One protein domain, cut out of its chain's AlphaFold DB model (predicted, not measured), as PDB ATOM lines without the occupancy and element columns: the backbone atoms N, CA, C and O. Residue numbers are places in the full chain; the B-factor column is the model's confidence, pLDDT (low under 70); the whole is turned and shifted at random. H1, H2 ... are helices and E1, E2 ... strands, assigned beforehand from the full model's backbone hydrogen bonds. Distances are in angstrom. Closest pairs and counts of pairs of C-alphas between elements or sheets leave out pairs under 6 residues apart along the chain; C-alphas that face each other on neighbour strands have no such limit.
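This is residues 63 to 144 of the 260 residues of the protein "Unnamed product" of Ostreococcus tauri (UniProt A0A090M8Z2). A tiny ribbon of two short antiparallel strands, E1 and E2, lies in the angle between two helices, the long H1 and the short H2, which meet about perpendicular near the end of H1 and the start of H2. A third helix, H3, follows H2 and sits at the far end of the domain, while long links without named elements, among them residues 80 to 91, loop between the parts. The printed part has 82 residues, with three named helices and two named strands in the order H1, E1, H2, H3, E2. The class is mostly helix, 34 residues in helices and 6 in strands, with under half of the printed residues in named elements. The whole is compact, with a radius of gyration of the C-alphas of 12.8 A, and rounded, with spans of 32 by 30 by 22 A.

H1, residues 63 to 79, begins at C-alpha 63 (-6.470, 22.582, -21.497) and is 24.7 A long from first to last C-alpha. E1, residues 92 to 94, measures 6.8 A. H2, residues 105 to 112, starts at C-alpha 105 (6.588, 24.500, -39.059) and measures 10.5 A. H3, residues 115 to 123, measures 12.4 A. E2, residues 135 to 137, measures 7.1 A and ends at C-alpha 137 (0.430, 28.157, -29.106).

E1 and E2 are antiparallel neighbours, with 145 degrees between their directions. N 93 and O 136 are within hydrogen-bond range at 2.8 A, and N 136 and O 93 at 3.0 A. Residues 92 to 93 of E1 also pair, antiparallel, with residues 101 to 102. The closest C-alphas of H1 and E2 are those of Ala 70 and Pro 137, 5.7 A apart. H1 touches H2 with its residues 74 to 78 alone; the closest C-alphas, of Ala 77 and Gly 105, are 4.8 A apart, and the lines stand about perpendicular at 73 degrees. The closest C-alphas of E1 and H2 are those of Ala 92 and Leu 108, 7.8 A apart. H2 and H3 are close but not clearly touching, with the C-alphas of His 111 and His 117 closest at 6.7 A; they run the same way at a steep tilt of 53 degrees. H3 is apart from H1 and from E1. In H1, H2 and H3 every O i to N i+4 pair is within hydrogen-bond range.

The two C-alphas farthest apart are those of Glu 85 and Gly 125, 35.2 A. The printed part has no cut. The links H1 to E1 and H3 to E2 are long, E1 to H2 is short, and H2 to H3 is tight. The mean pLDDT of the printed part is 80.3; residues 81 to 88 and 139 to 144 are under 70.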
ATOM      1  N   THR A  63      -6.912  21.414 -20.734       70.12
ATOM      2  CA  THR A  63      -6.470  22.582 -21.497       70.12
ATOM      3  C   THR A  63      -4.975  22.852 -21.345       70.12
ATOM      4  O   THR A  63      -4.297  23.068 -22.346       70.12
ATOM      5  N   ARG A  64      -4.417  22.724 -20.134       77.50
ATOM      6  CA  ARG A  64      -2.976  22.880 -19.899       77.50
ATOM      7  C   ARG A  64      -2.160  21.790 -20.586       77.50
ATOM      8  O   ARG A  64      -1.176  22.094 -21.244       77.50
ATOM      9  N   ALA A  65      -2.632  20.543 -20.546       81.19
ATOM     10  CA  ALA A  65      -1.996  19.447 -21.277       81.19
ATOM     11  C   ALA A  65      -1.979  19.684 -22.801       81.19
ATOM     12  O   ALA A  65      -0.984  19.394 -23.465       81.19
ATOM     13  N   ARG A  66      -3.056  20.253 -23.364       79.25
ATOM     14  CA  ARG A  66      -3.108  20.636 -24.786       79.25
ATOM     15  C   ARG A  66      -2.171  21.791 -25.107       79.25
ATOM     16  O   ARG A  66      -1.514  21.751 -26.143       79.25
ATOM     17  N   TYR A  67      -2.098  22.793 -24.234       84.75
ATOM     18  CA  TYR A  67      -1.174  23.909 -24.396       84.75
ATOM     19  C   TYR A  67       0.283  23.432 -24.381       84.75
ATOM     20  O   TYR A  67       1.034  23.756 -25.297       84.75
ATOM     21  N   ASP A  68       0.665  22.604 -23.408       84.62
ATOM     22  CA  ASP A  68       2.021  22.053 -23.301       84.62
ATOM     23  C   ASP A  68       2.353  21.147 -24.503       84.62
ATOM     24  O   ASP A  68       3.438  21.231 -25.084       84.62
ATOM     25  N   GLY A  69       1.390  20.340 -24.961       83.69
ATOM     26  CA  GLY A  69       1.521  19.555 -26.192       83.69
ATOM     27  C   GLY A  69       1.708  20.424 -27.443       83.69
ATOM     28  O   GLY A  69       2.548  20.133 -28.293       83.69
ATOM     29  N   ALA A  70       0.976  21.533 -27.551       84.06
ATOM     30  CA  ALA A  70       1.134  22.476 -28.655       84.06
ATOM     31  C   ALA A  70       2.460  23.249 -28.572       84.06
ATOM     32  O   ALA A  70       3.087  23.511 -29.599       84.06
ATOM     33  N   ARG A  71       2.921  23.585 -27.363       87.06
ATOM     34  CA  ARG A  71       4.208  24.254 -27.136       87.06
ATOM     35  C   ARG A  71       5.367  23.365 -27.574       87.06
ATOM     36  O   ARG A  71       6.197  23.800 -28.365       87.06
ATOM     37  N   THR A  72       5.375  22.108 -27.138       85.94
ATOM     38  CA  THR A  72       6.403  21.134 -27.547       85.94
ATOM     39  C   THR A  72       6.383  20.869 -29.056       85.94
ATOM     40  O   THR A  72       7.436  20.672 -29.659       85.94
ATOM     41  N   ALA A  73       5.215  20.929 -29.707       85.31
ATOM     42  CA  ALA A  73       5.118  20.845 -31.166       85.31
ATOM     43  C   ALA A  73       5.757  22.053 -31.881       85.31
ATOM     44  O   ALA A  73       6.410  21.877 -32.909       85.31
ATOM     45  N   ILE A  74       5.611  23.266 -31.336       87.06
ATOM     46  CA  ILE A  74       6.269  24.473 -31.861       87.06
ATOM     47  C   ILE A  74       7.787  24.384 -31.697       87.06
ATOM     48  O   ILE A  74       8.516  24.663 -32.646       87.06
ATOM     49  N   GLU A  75       8.259  23.976 -30.517       86.94
ATOM     50  CA  GLU A  75       9.689  23.813 -30.231       86.94
ATOM     51  C   GLU A  75      10.315  22.765 -31.161       86.94
ATOM     52  O   GLU A  75      11.337  23.033 -31.794       86.94
ATOM     53  N   ARG A  76       9.645  21.620 -31.357       86.56
ATOM     54  CA  ARG A  76      10.080  20.586 -32.310       86.56
ATOM     55  C   ARG A  76      10.150  21.106 -33.744       86.56
ATOM     56  O   ARG A  76      11.064  20.749 -34.471       86.56
ATOM     57  N   ALA A  77       9.209  21.946 -34.162       84.19
ATOM     58  CA  ALA A  77       9.186  22.477 -35.521       84.19
ATOM     59  C   ALA A  77      10.215  23.580 -35.790       84.19
ATOM     60  O   ALA A  77      10.462  23.907 -36.951       84.19
ATOM     61  N   MET A  78      10.786  24.178 -34.743       82.44
ATOM     62  CA  MET A  78      11.929  25.084 -34.867       82.44
ATOM     63  C   MET A  78      13.247  24.333 -35.022       82.44
ATOM     64  O   MET A  78      14.140  24.835 -35.700       82.44
ATOM     65  N   THR A  79      13.365  23.167 -34.388       82.25
ATOM     66  CA  THR A  79      14.596  22.369 -34.357       82.25
ATOM     67  C   THR A  79      14.645  21.295 -35.437       82.25
ATOM     68  O   THR A  79      15.734  20.884 -35.823       82.25
ATOM     69  N   SER A  80      13.498  20.842 -35.949       75.12
ATOM     70  CA  SER A  80      13.458  19.890 -37.055       75.12
ATOM     71  C   SER A  80      13.706  20.598 -38.387       75.12
ATOM     72  O   SER A  80      13.058  21.589 -38.728       75.12
ATOM     73  N   ASP A  81      14.648  20.072 -39.173       66.06
ATOM     74  CA  ASP A  81      14.863  20.494 -40.561       66.06
ATOM     75  C   ASP A  81      13.860  19.842 -41.528       66.06
ATOM     76  O   ASP A  81      13.675  20.324 -42.643       66.06
ATOM     77  N   GLY A  82      13.136  18.813 -41.076       60.44
ATOM     78  CA  GLY A  82      12.165  18.071 -41.872       60.44
ATOM     79  C   GLY A  82      10.941  18.894 -42.288       60.44
ATOM     80  O   GLY A  82      10.237  19.479 -41.466       60.44
ATOM     81  N   ASP A  83      10.644  18.880 -43.586       53.69
ATOM     82  CA  ASP A  83       9.415  19.430 -44.179       53.69
ATOM     83  C   ASP A  83       8.247  18.426 -44.165       53.69
ATOM     84  O   ASP A  83       7.196  18.668 -44.761       53.69
ATOM     85  N   GLY A  84       8.443  17.282 -43.506       50.38
ATOM     86  CA  GLY A  84       7.524  16.154 -43.528       50.38
ATOM     87  C   GLY A  84       6.213  16.433 -42.799       50.38
ATOM     88  O   GLY A  84       6.167  17.139 -41.789       50.38
ATOM     89  N   GLU A  85       5.146  15.794 -43.281       53.53
ATOM     90  CA  GLU A  85       3.798  15.751 -42.688       53.53
ATOM     91  C   GLU A  85       3.760  15.300 -41.204       53.53
ATOM     92  O   GLU A  85       2.707  15.335 -40.572       53.53
ATOM     93  N   GLU A  86       4.905  14.907 -40.637       56.03
ATOM     94  CA  GLU A  86       5.140  14.597 -39.222       56.03
ATOM     95  C   GLU A  86       5.101  15.826 -38.294       56.03
ATOM     96  O   GLU A  86       4.809  15.698 -37.103       56.03
ATOM     97  N   ASN A  87       5.292  17.033 -38.836       58.44
ATOM     98  CA  ASN A  87       4.996  18.283 -38.139       58.44
ATOM     99  C   ASN A  87       3.482  18.548 -38.217       58.44
ATOM    100  O   ASN A  87       3.031  19.434 -38.948       58.44
ATOM    101  N   GLY A  88       2.691  17.726 -37.515       57.75
ATOM    102  CA  GLY A  88       1.227  17.822 -37.471       57.75
ATOM    103  C   GLY A  88       0.752  19.263 -37.257       57.75
ATOM    104  O   GLY A  88       1.436  20.028 -36.595       57.75
ATOM    105  N   GLY A  89      -0.390  19.643 -37.846       70.50
ATOM    106  CA  GLY A  89      -0.847  21.038 -37.960       70.50
ATOM    107  C   GLY A  89      -0.567  21.908 -36.727       70.50
ATOM    108  O   GLY A  89      -1.266  21.820 -35.721       70.50
ATOM    109  N   ILE A  90       0.457  22.757 -36.826       79.06
ATOM    110  CA  ILE A  90       0.855  23.697 -35.775       79.06
ATOM    111  C   ILE A  90       0.007  24.944 -35.928       79.06
ATOM    112  O   ILE A  90      -0.143  25.446 -37.030       79.06
ATOM    113  N   ALA A  91      -0.507  25.486 -34.832       86.88
ATOM    114  CA  ALA A  91      -1.072  26.825 -34.820       86.88
ATOM    115  C   ALA A  91      -0.316  27.639 -33.771       86.88
ATOM    116  O   ALA A  91      -0.424  27.366 -32.577       86.88
ATOM    117  N   ALA A  92       0.468  28.615 -34.215       89.38
ATOM    118  CA  ALA A  92       1.295  29.451 -33.352       89.38
ATOM    119  C   ALA A  92       1.085  30.933 -33.656       89.38
ATOM    120  O   ALA A  92       0.893  31.329 -34.807       89.38
ATOM    121  N   ARG A  93       1.158  31.768 -32.625       89.81
ATOM    122  CA  ARG A  93       1.187  33.226 -32.740       89.81
ATOM    123  C   ARG A  93       2.593  33.730 -32.440       89.81
ATOM    124  O   ARG A  93       3.315  33.154 -31.629       89.81
ATOM    125  N   CYS A  94       2.979  34.810 -33.108       90.06
ATOM    126  CA  CYS A  94       4.233  35.507 -32.843       90.06
ATOM    127  C   CYS A  94       3.966  36.735 -31.970       90.06
ATOM    128  O   CYS A  94       3.194  37.613 -32.355       90.06
ATOM    129  N   ARG A  95       4.648  36.836 -30.826       87.94
ATOM    130  CA  ARG A  95       4.540  37.989 -29.919       87.94
ATOM    131  C   ARG A  95       5.146  39.264 -30.512       87.94
ATOM    132  O   ARG A  95       4.631  40.350 -30.284       87.94
ATOM    133  N   ALA A  96       6.196  39.135 -31.323       88.25
ATOM    134  CA  ALA A  96       6.836  40.273 -31.988       88.25
ATOM    135  C   ALA A  96       6.064  40.776 -33.222       88.25
ATOM    136  O   ALA A  96       6.225  41.916 -33.654       88.25
ATOM    137  N   CYS A  97       5.227  39.934 -33.828       89.19
ATOM    138  CA  CYS A  97       4.499  40.253 -35.051       89.19
ATOM    139  C   CYS A  97       2.996  40.121 -34.812       89.19
ATOM    140  O   CYS A  97       2.391  39.107 -35.172       89.19
ATOM    141  N   ALA A  98       2.404  41.174 -34.243       83.56
ATOM    142  CA  ALA A  98       0.971  41.254 -33.975       83.56
ATOM    143  C   ALA A  98       0.130  40.812 -35.190       83.56
ATOM    144  O   ALA A  98       0.408  41.187 -36.332       83.56
ATOM    145  N   GLY A  99      -0.875  39.970 -34.932       82.81
ATOM    146  CA  GLY A  99      -1.793  39.442 -35.947       82.81
ATOM    147  C   GLY A  99      -1.223  38.345 -36.855       82.81
ATOM    148  O   GLY A  99      -1.923  37.893 -37.758       82.81
ATOM    149  N   THR A 100       0.017  37.890 -36.646       86.38
ATOM    150  CA  THR A 100       0.591  36.809 -37.462       86.38
ATOM    151  C   THR A 100       0.259  35.447 -36.862       86.38
ATOM    152  O   THR A 100       0.736  35.112 -35.776       86.38
ATOM    153  N   LEU A 101      -0.532  34.658 -37.592       89.62
ATOM    154  CA  LEU A 101      -0.834  33.263 -37.281       89.62
ATOM    155  C   LEU A 101      -0.023  32.344 -38.200       89.62
ATOM    156  O   LEU A 101      -0.083  32.462 -39.424       89.62
ATOM    157  N   LEU A 102       0.731  31.432 -37.601       88.50
ATOM    158  CA  LEU A 102       1.620  30.492 -38.273       88.50
ATOM    159  C   LEU A 102       0.996  29.104 -38.175       88.50
ATOM    160  O   LEU A 102       0.749  28.617 -37.073       88.50
ATOM    161  N   LEU A 103       0.698  28.511 -39.332       88.00
ATOM    162  CA  LEU A 103      -0.094  27.280 -39.441       88.00
ATOM    163  C   LEU A 103       0.750  26.030 -39.753       88.00
ATOM    164  O   LEU A 103       0.223  24.930 -39.913       88.00
ATOM    165  N   SER A 104       2.065  26.200 -39.904       86.44
ATOM    166  CA  SER A 104       2.994  25.117 -40.219       86.44
ATOM    167  C   SER A 104       4.388  25.409 -39.672       86.44
ATOM    168  O   SER A 104       4.780  26.570 -39.535       86.44
ATOM    169  N   GLY A 105       5.180  24.358 -39.444       85.56
ATOM    170  CA  GLY A 105       6.588  24.500 -39.059       85.56
ATOM    171  C   GLY A 105       7.420  25.243 -40.109       85.56
ATOM    172  O   GLY A 105       8.276  26.058 -39.776       85.56
ATOM    173  N   THR A 106       7.126  25.046 -41.397       85.94
ATOM    174  CA  THR A 106       7.802  25.746 -42.504       85.94
ATOM    175  C   THR A 106       7.554  27.256 -42.481       85.94
ATOM    176  O   THR A 106       8.498  28.041 -42.557       85.94
ATOM    177  N   THR A 107       6.295  27.682 -42.322       88.56
ATOM    178  CA  THR A 107       5.939  29.110 -42.251       88.56
ATOM    179  C   THR A 107       6.490  29.762 -40.990       88.56
ATOM    180  O   THR A 107       6.924  30.911 -41.034       88.56
ATOM    181  N   LEU A 108       6.537  29.015 -39.889       88.31
ATOM    182  CA  LEU A 108       7.094  29.453 -38.618       88.31
ATOM    183  C   LEU A 108       8.616  29.671 -38.688       88.31
ATOM    184  O   LEU A 108       9.083  30.760 -38.349       88.31
ATOM    185  N   ARG A 109       9.373  28.717 -39.246       88.50
ATOM    186  CA  ARG A 109      10.821  28.859 -39.497       88.50
ATOM    187  C   ARG A 109      11.128  30.013 -40.460       88.50
ATOM    188  O   ARG A 109      12.031  30.813 -40.214       88.50
ATOM    189  N   ALA A 110      10.353  30.151 -41.538       89.94
ATOM    190  CA  ALA A 110      10.506  31.259 -42.483       89.94
ATOM    191  C   ALA A 110      10.202  32.624 -41.837       89.94
ATOM    192  O   ALA A 110      10.893  33.610 -42.102       89.94
ATOM    193  N   HIS A 111       9.197  32.687 -40.959       92.44
ATOM    194  CA  HIS A 111       8.853  33.898 -40.222       92.44
ATOM    195  C   HIS A 111       9.964  34.319 -39.258       92.44
ATOM    196  O   HIS A 111      10.310  35.503 -39.230       92.44
ATOM    197  N   ALA A 112      10.548  33.369 -38.523       89.44
ATOM    198  CA  ALA A 112      11.650  33.618 -37.594       89.44
ATOM    199  C   ALA A 112      12.867  34.254 -38.290       89.44
ATOM    200  O   ALA A 112      13.509  35.146 -37.746       89.44
ATOM    201  N   LYS A 113      13.136  33.879 -39.545       90.06
ATOM    202  CA  LYS A 113      14.225  34.455 -40.355       90.06
ATOM    203  C   LYS A 113      13.830  35.751 -41.080       90.06
ATOM    204  O   LYS A 113      14.640  36.342 -41.796       90.06
ATOM    205  N   SER A 114      12.582  36.207 -40.955       91.81
ATOM    206  CA  SER A 114      12.089  37.339 -41.738       91.81
ATOM    207  C   SER A 114      12.623  38.681 -41.224       91.81
ATOM    208  O   SER A 114      12.644  38.966 -40.026       91.81
ATOM    209  N   LYS A 115      12.971  39.582 -42.153       92.31
ATOM    210  CA  LYS A 115      13.440  40.943 -41.824       92.31
ATOM    211  C   LYS A 115      12.434  41.722 -40.970       92.31
ATOM    212  O   LYS A 115      12.829  42.528 -40.136       92.31
ATOM    213  N   LYS A 116      11.132  41.511 -41.196       90.81
ATOM    214  CA  LYS A 116      10.063  42.168 -40.427       90.81
ATOM    215  C   LYS A 116      10.073  41.697 -38.974       90.81
ATOM    216  O   LYS A 116       9.976  42.525 -38.075       90.81
ATOM    217  N   HIS A 117      10.238  40.395 -38.767       91.81
ATOM    218  CA  HIS A 117      10.311  39.800 -37.443       91.81
ATOM    219  C   HIS A 117      11.522  40.307 -36.653       91.81
ATOM    220  O   HIS A 117      11.349  40.844 -35.563       91.81
ATOM    221  N   LEU A 118      12.715  40.274 -37.254       90.12
ATOM    222  CA  LEU A 118      13.944  40.777 -36.628       90.12
ATOM    223  C   LEU A 118      13.857  42.267 -36.259       90.12
ATOM    224  O   LEU A 118      14.236  42.661 -35.160       90.12
ATOM    225  N   LYS A 119      13.288  43.106 -37.137       91.12
ATOM    226  CA  LYS A 119      13.061  44.531 -36.834       91.12
ATOM    227  C   LYS A 119      12.117  44.729 -35.654       91.12
ATOM    228  O   LYS A 119      12.322  45.638 -34.857       91.12
ATOM    229  N   ASN A 120      11.075  43.911 -35.548       90.56
ATOM    230  CA  ASN A 120      10.138  44.011 -34.439       90.56
ATOM    231  C   ASN A 120      10.744  43.501 -33.126       90.56
ATOM    232  O   ASN A 120      10.511  44.114 -32.092       90.56
ATOM    233  N   LEU A 121      11.566  42.450 -33.163       89.88
ATOM    234  CA  LEU A 121      12.334  42.016 -31.994       89.88
ATOM    235  C   LEU A 121      13.297  43.103 -31.507       89.88
ATOM    236  O   LEU A 121      13.374  43.357 -30.306       89.88
ATOM    237  N   ALA A 122      13.976  43.791 -32.430       88.94
ATOM    238  CA  ALA A 122      14.845  44.916 -32.096       88.94
ATOM    239  C   ALA A 122      14.071  46.069 -31.439       88.94
ATOM    240  O   ALA A 122      14.513  46.594 -30.424       88.94
ATOM    241  N   LYS A 123      12.881  46.411 -31.951       89.88
ATOM    242  CA  LYS A 123      12.003  47.425 -31.336       89.88
ATOM    243  C   LYS A 123      11.547  47.056 -29.925       89.88
ATOM    244  O   LYS A 123      11.312  47.945 -29.120       89.88
ATOM    245  N   LEU A 124      11.406  45.765 -29.642       86.06
ATOM    246  CA  LEU A 124      11.051  45.268 -28.315       86.06
ATOM    247  C   LEU A 124      12.258  45.195 -27.365       86.06
ATOM    248  O   LEU A 124      12.077  44.847 -26.203       86.06
ATOM    249  N   GLY A 125      13.480  45.476 -27.836       86.25
ATOM    250  CA  GLY A 125      14.705  45.284 -27.052       86.25
ATOM    251  C   GLY A 125      15.022  43.808 -26.783       86.25
ATOM    252  O   GLY A 125      15.760  43.494 -25.857       86.25
ATOM    253  N   LYS A 126      14.448  42.892 -27.577       83.81
ATOM    254  CA  LYS A 126      14.521  41.430 -27.393       83.81
ATOM    255  C   LYS A 126      15.261  40.715 -28.521       83.81
ATOM    256  O   LYS A 126      15.106  39.515 -28.697       83.81
ATOM    257  N   ALA A 127      16.049  41.440 -29.315       76.12
ATOM    258  CA  ALA A 127      16.746  40.871 -30.472       76.12
ATOM    259  C   ALA A 127      17.749  39.760 -30.110       76.12
ATOM    260  O   ALA A 127      17.918  38.845 -30.905       76.12
ATOM    261  N   ASN A 128      18.362  39.834 -28.924       73.69
ATOM    262  CA  ASN A 128      19.389  38.895 -28.452       73.69
ATOM    263  C   ASN A 128      19.003  38.224 -27.122       73.69
ATOM    264  O   ASN A 128      19.869  37.734 -26.407       73.69
ATOM    265  N   ASP A 129      17.728  38.277 -26.738       79.56
ATOM    266  CA  ASP A 129      17.278  37.704 -25.471       79.56
ATOM    267  C   ASP A 129      16.978  36.213 -25.672       79.56
ATOM    268  O   ASP A 129      15.950  35.855 -26.250       79.56
ATOM    269  N   GLU A 130      17.885  35.348 -25.214       74.06
ATOM    270  CA  GLU A 130      17.731  33.886 -25.284       74.06
ATOM    271  C   GLU A 130      16.543  33.384 -24.450       74.06
ATOM    272  O   GLU A 130      15.959  32.342 -24.755       74.06
ATOM    273  N   ASN A 131      16.111  34.161 -23.452       76.00
ATOM    274  CA  ASN A 131      14.963  33.829 -22.615       76.00
ATOM    275  C   ASN A 131      13.636  34.295 -23.237       76.00
ATOM    276  O   ASN A 131      12.556  33.990 -22.714       76.00
ATOM    277  N   PHE A 132      13.667  35.038 -24.349       80.56
ATOM    278  CA  PHE A 132      12.456  35.549 -24.972       80.56
ATOM    279  C   PHE A 132      11.752  34.484 -25.819       80.56
ATOM    280  O   PHE A 132      12.081  34.225 -26.978       80.56
ATOM    281  N   VAL A 133      10.676  33.925 -25.263       80.38
ATOM    282  CA  VAL A 133       9.775  33.034 -26.002       80.38
ATOM    283  C   VAL A 133       8.926  33.849 -26.980       80.38
ATOM    284  O   VAL A 133       7.890  34.424 -26.639       80.38
ATOM    285  N   CYS A 134       9.373  33.901 -28.232       83.69
ATOM    286  CA  CYS A 134       8.707  34.658 -29.287       83.69
ATOM    287  C   CYS A 134       7.399  34.011 -29.784       83.69
ATOM    288  O   CYS A 134       6.448  34.712 -30.152       83.69
ATOM    289  N   PHE A 135       7.355  32.680 -29.828       89.12
ATOM    290  CA  PHE A 135       6.256  31.919 -30.415       89.12
ATOM    291  C   PHE A 135       5.475  31.197 -29.331       89.12
ATOM    292  O   PHE A 135       6.061  30.525 -28.490       89.12
ATOM    293  N   TYR A 136       4.151  31.314 -29.372       89.25
ATOM    294  CA  TYR A 136       3.274  30.649 -28.417       89.25
ATOM    295  C   TYR A 136       2.111  29.953 -29.132       89.25
ATOM    296  O   TYR A 136       1.683  30.411 -30.200       89.25
ATOM    297  N   PRO A 137       1.600  28.841 -28.577       88.12
ATOM    298  CA  PRO A 137       0.430  28.157 -29.106       88.12
ATOM    299  C   PRO A 137      -0.756  29.094 -29.317       88.12
ATOM    300  O   PRO A 137      -1.187  29.804 -28.412       88.12
ATOM    301  N   ALA A 138      -1.337  29.047 -30.512       81.00
ATOM    302  CA  ALA A 138      -2.625  29.655 -30.807       81.00
ATOM    303  C   ALA A 138      -3.737  28.711 -30.325       81.00
ATOM    304  O   ALA A 138      -4.486  28.156 -31.131       81.00
ATOM    305  N   VAL A 139      -3.801  28.462 -29.015       67.69
ATOM    306  CA  VAL A 139      -4.894  27.666 -28.448       67.69
ATOM    307  C   VAL A 139      -6.187  28.447 -28.650       67.69
ATOM    308  O   VAL A 139      -6.268  29.643 -28.374       67.69
ATOM    309  N   ARG A 140      -7.177  27.779 -29.237       55.09
ATOM    310  CA  ARG A 140      -8.496  28.358 -29.482       55.09
ATOM    311  C   ARG A 140      -9.188  28.579 -28.141       55.09
ATOM    312  O   ARG A 140      -9.115  27.717 -27.276       55.09
ATOM    313  N   GLU A 141      -9.906  29.688 -28.013       55.47
ATOM    314  CA  GLU A 141     -10.688  30.057 -26.818       55.47
ATOM    315  C   GLU A 141     -11.685  28.965 -26.381       55.47
ATOM    316  O   GLU A 141     -12.036  28.886 -25.207       55.47
ATOM    317  N   ASP A 142     -12.069  28.074 -27.304       51.16
ATOM    318  CA  ASP A 142     -12.879  26.876 -27.042       51.16
ATOM    319  C   ASP A 142     -12.236  25.921 -26.005       51.16
ATOM    320  O   ASP A 142     -12.941  25.159 -25.345       51.16
ATOM    321  N   ASP A 143     -10.911  25.982 -25.825       51.00
ATOM    322  CA  ASP A 143     -10.124  25.141 -24.921       51.00
ATOM    323  C   ASP A 143      -9.561  25.945 -23.736       51.00
ATOM    324  O   ASP A 143      -8.367  25.896 -23.455       51.00
ATOM    325  N   GLY A 144     -10.432  26.689 -23.046       51.09
ATOM    326  CA  GLY A 144     -10.279  27.170 -21.666       51.09
ATOM    327  C   GLY A 144      -8.864  27.568 -21.214       51.09
ATOM    328  O   GLY A 144      -8.113  26.734 -20.709       51.09
TER     329      GLY A 144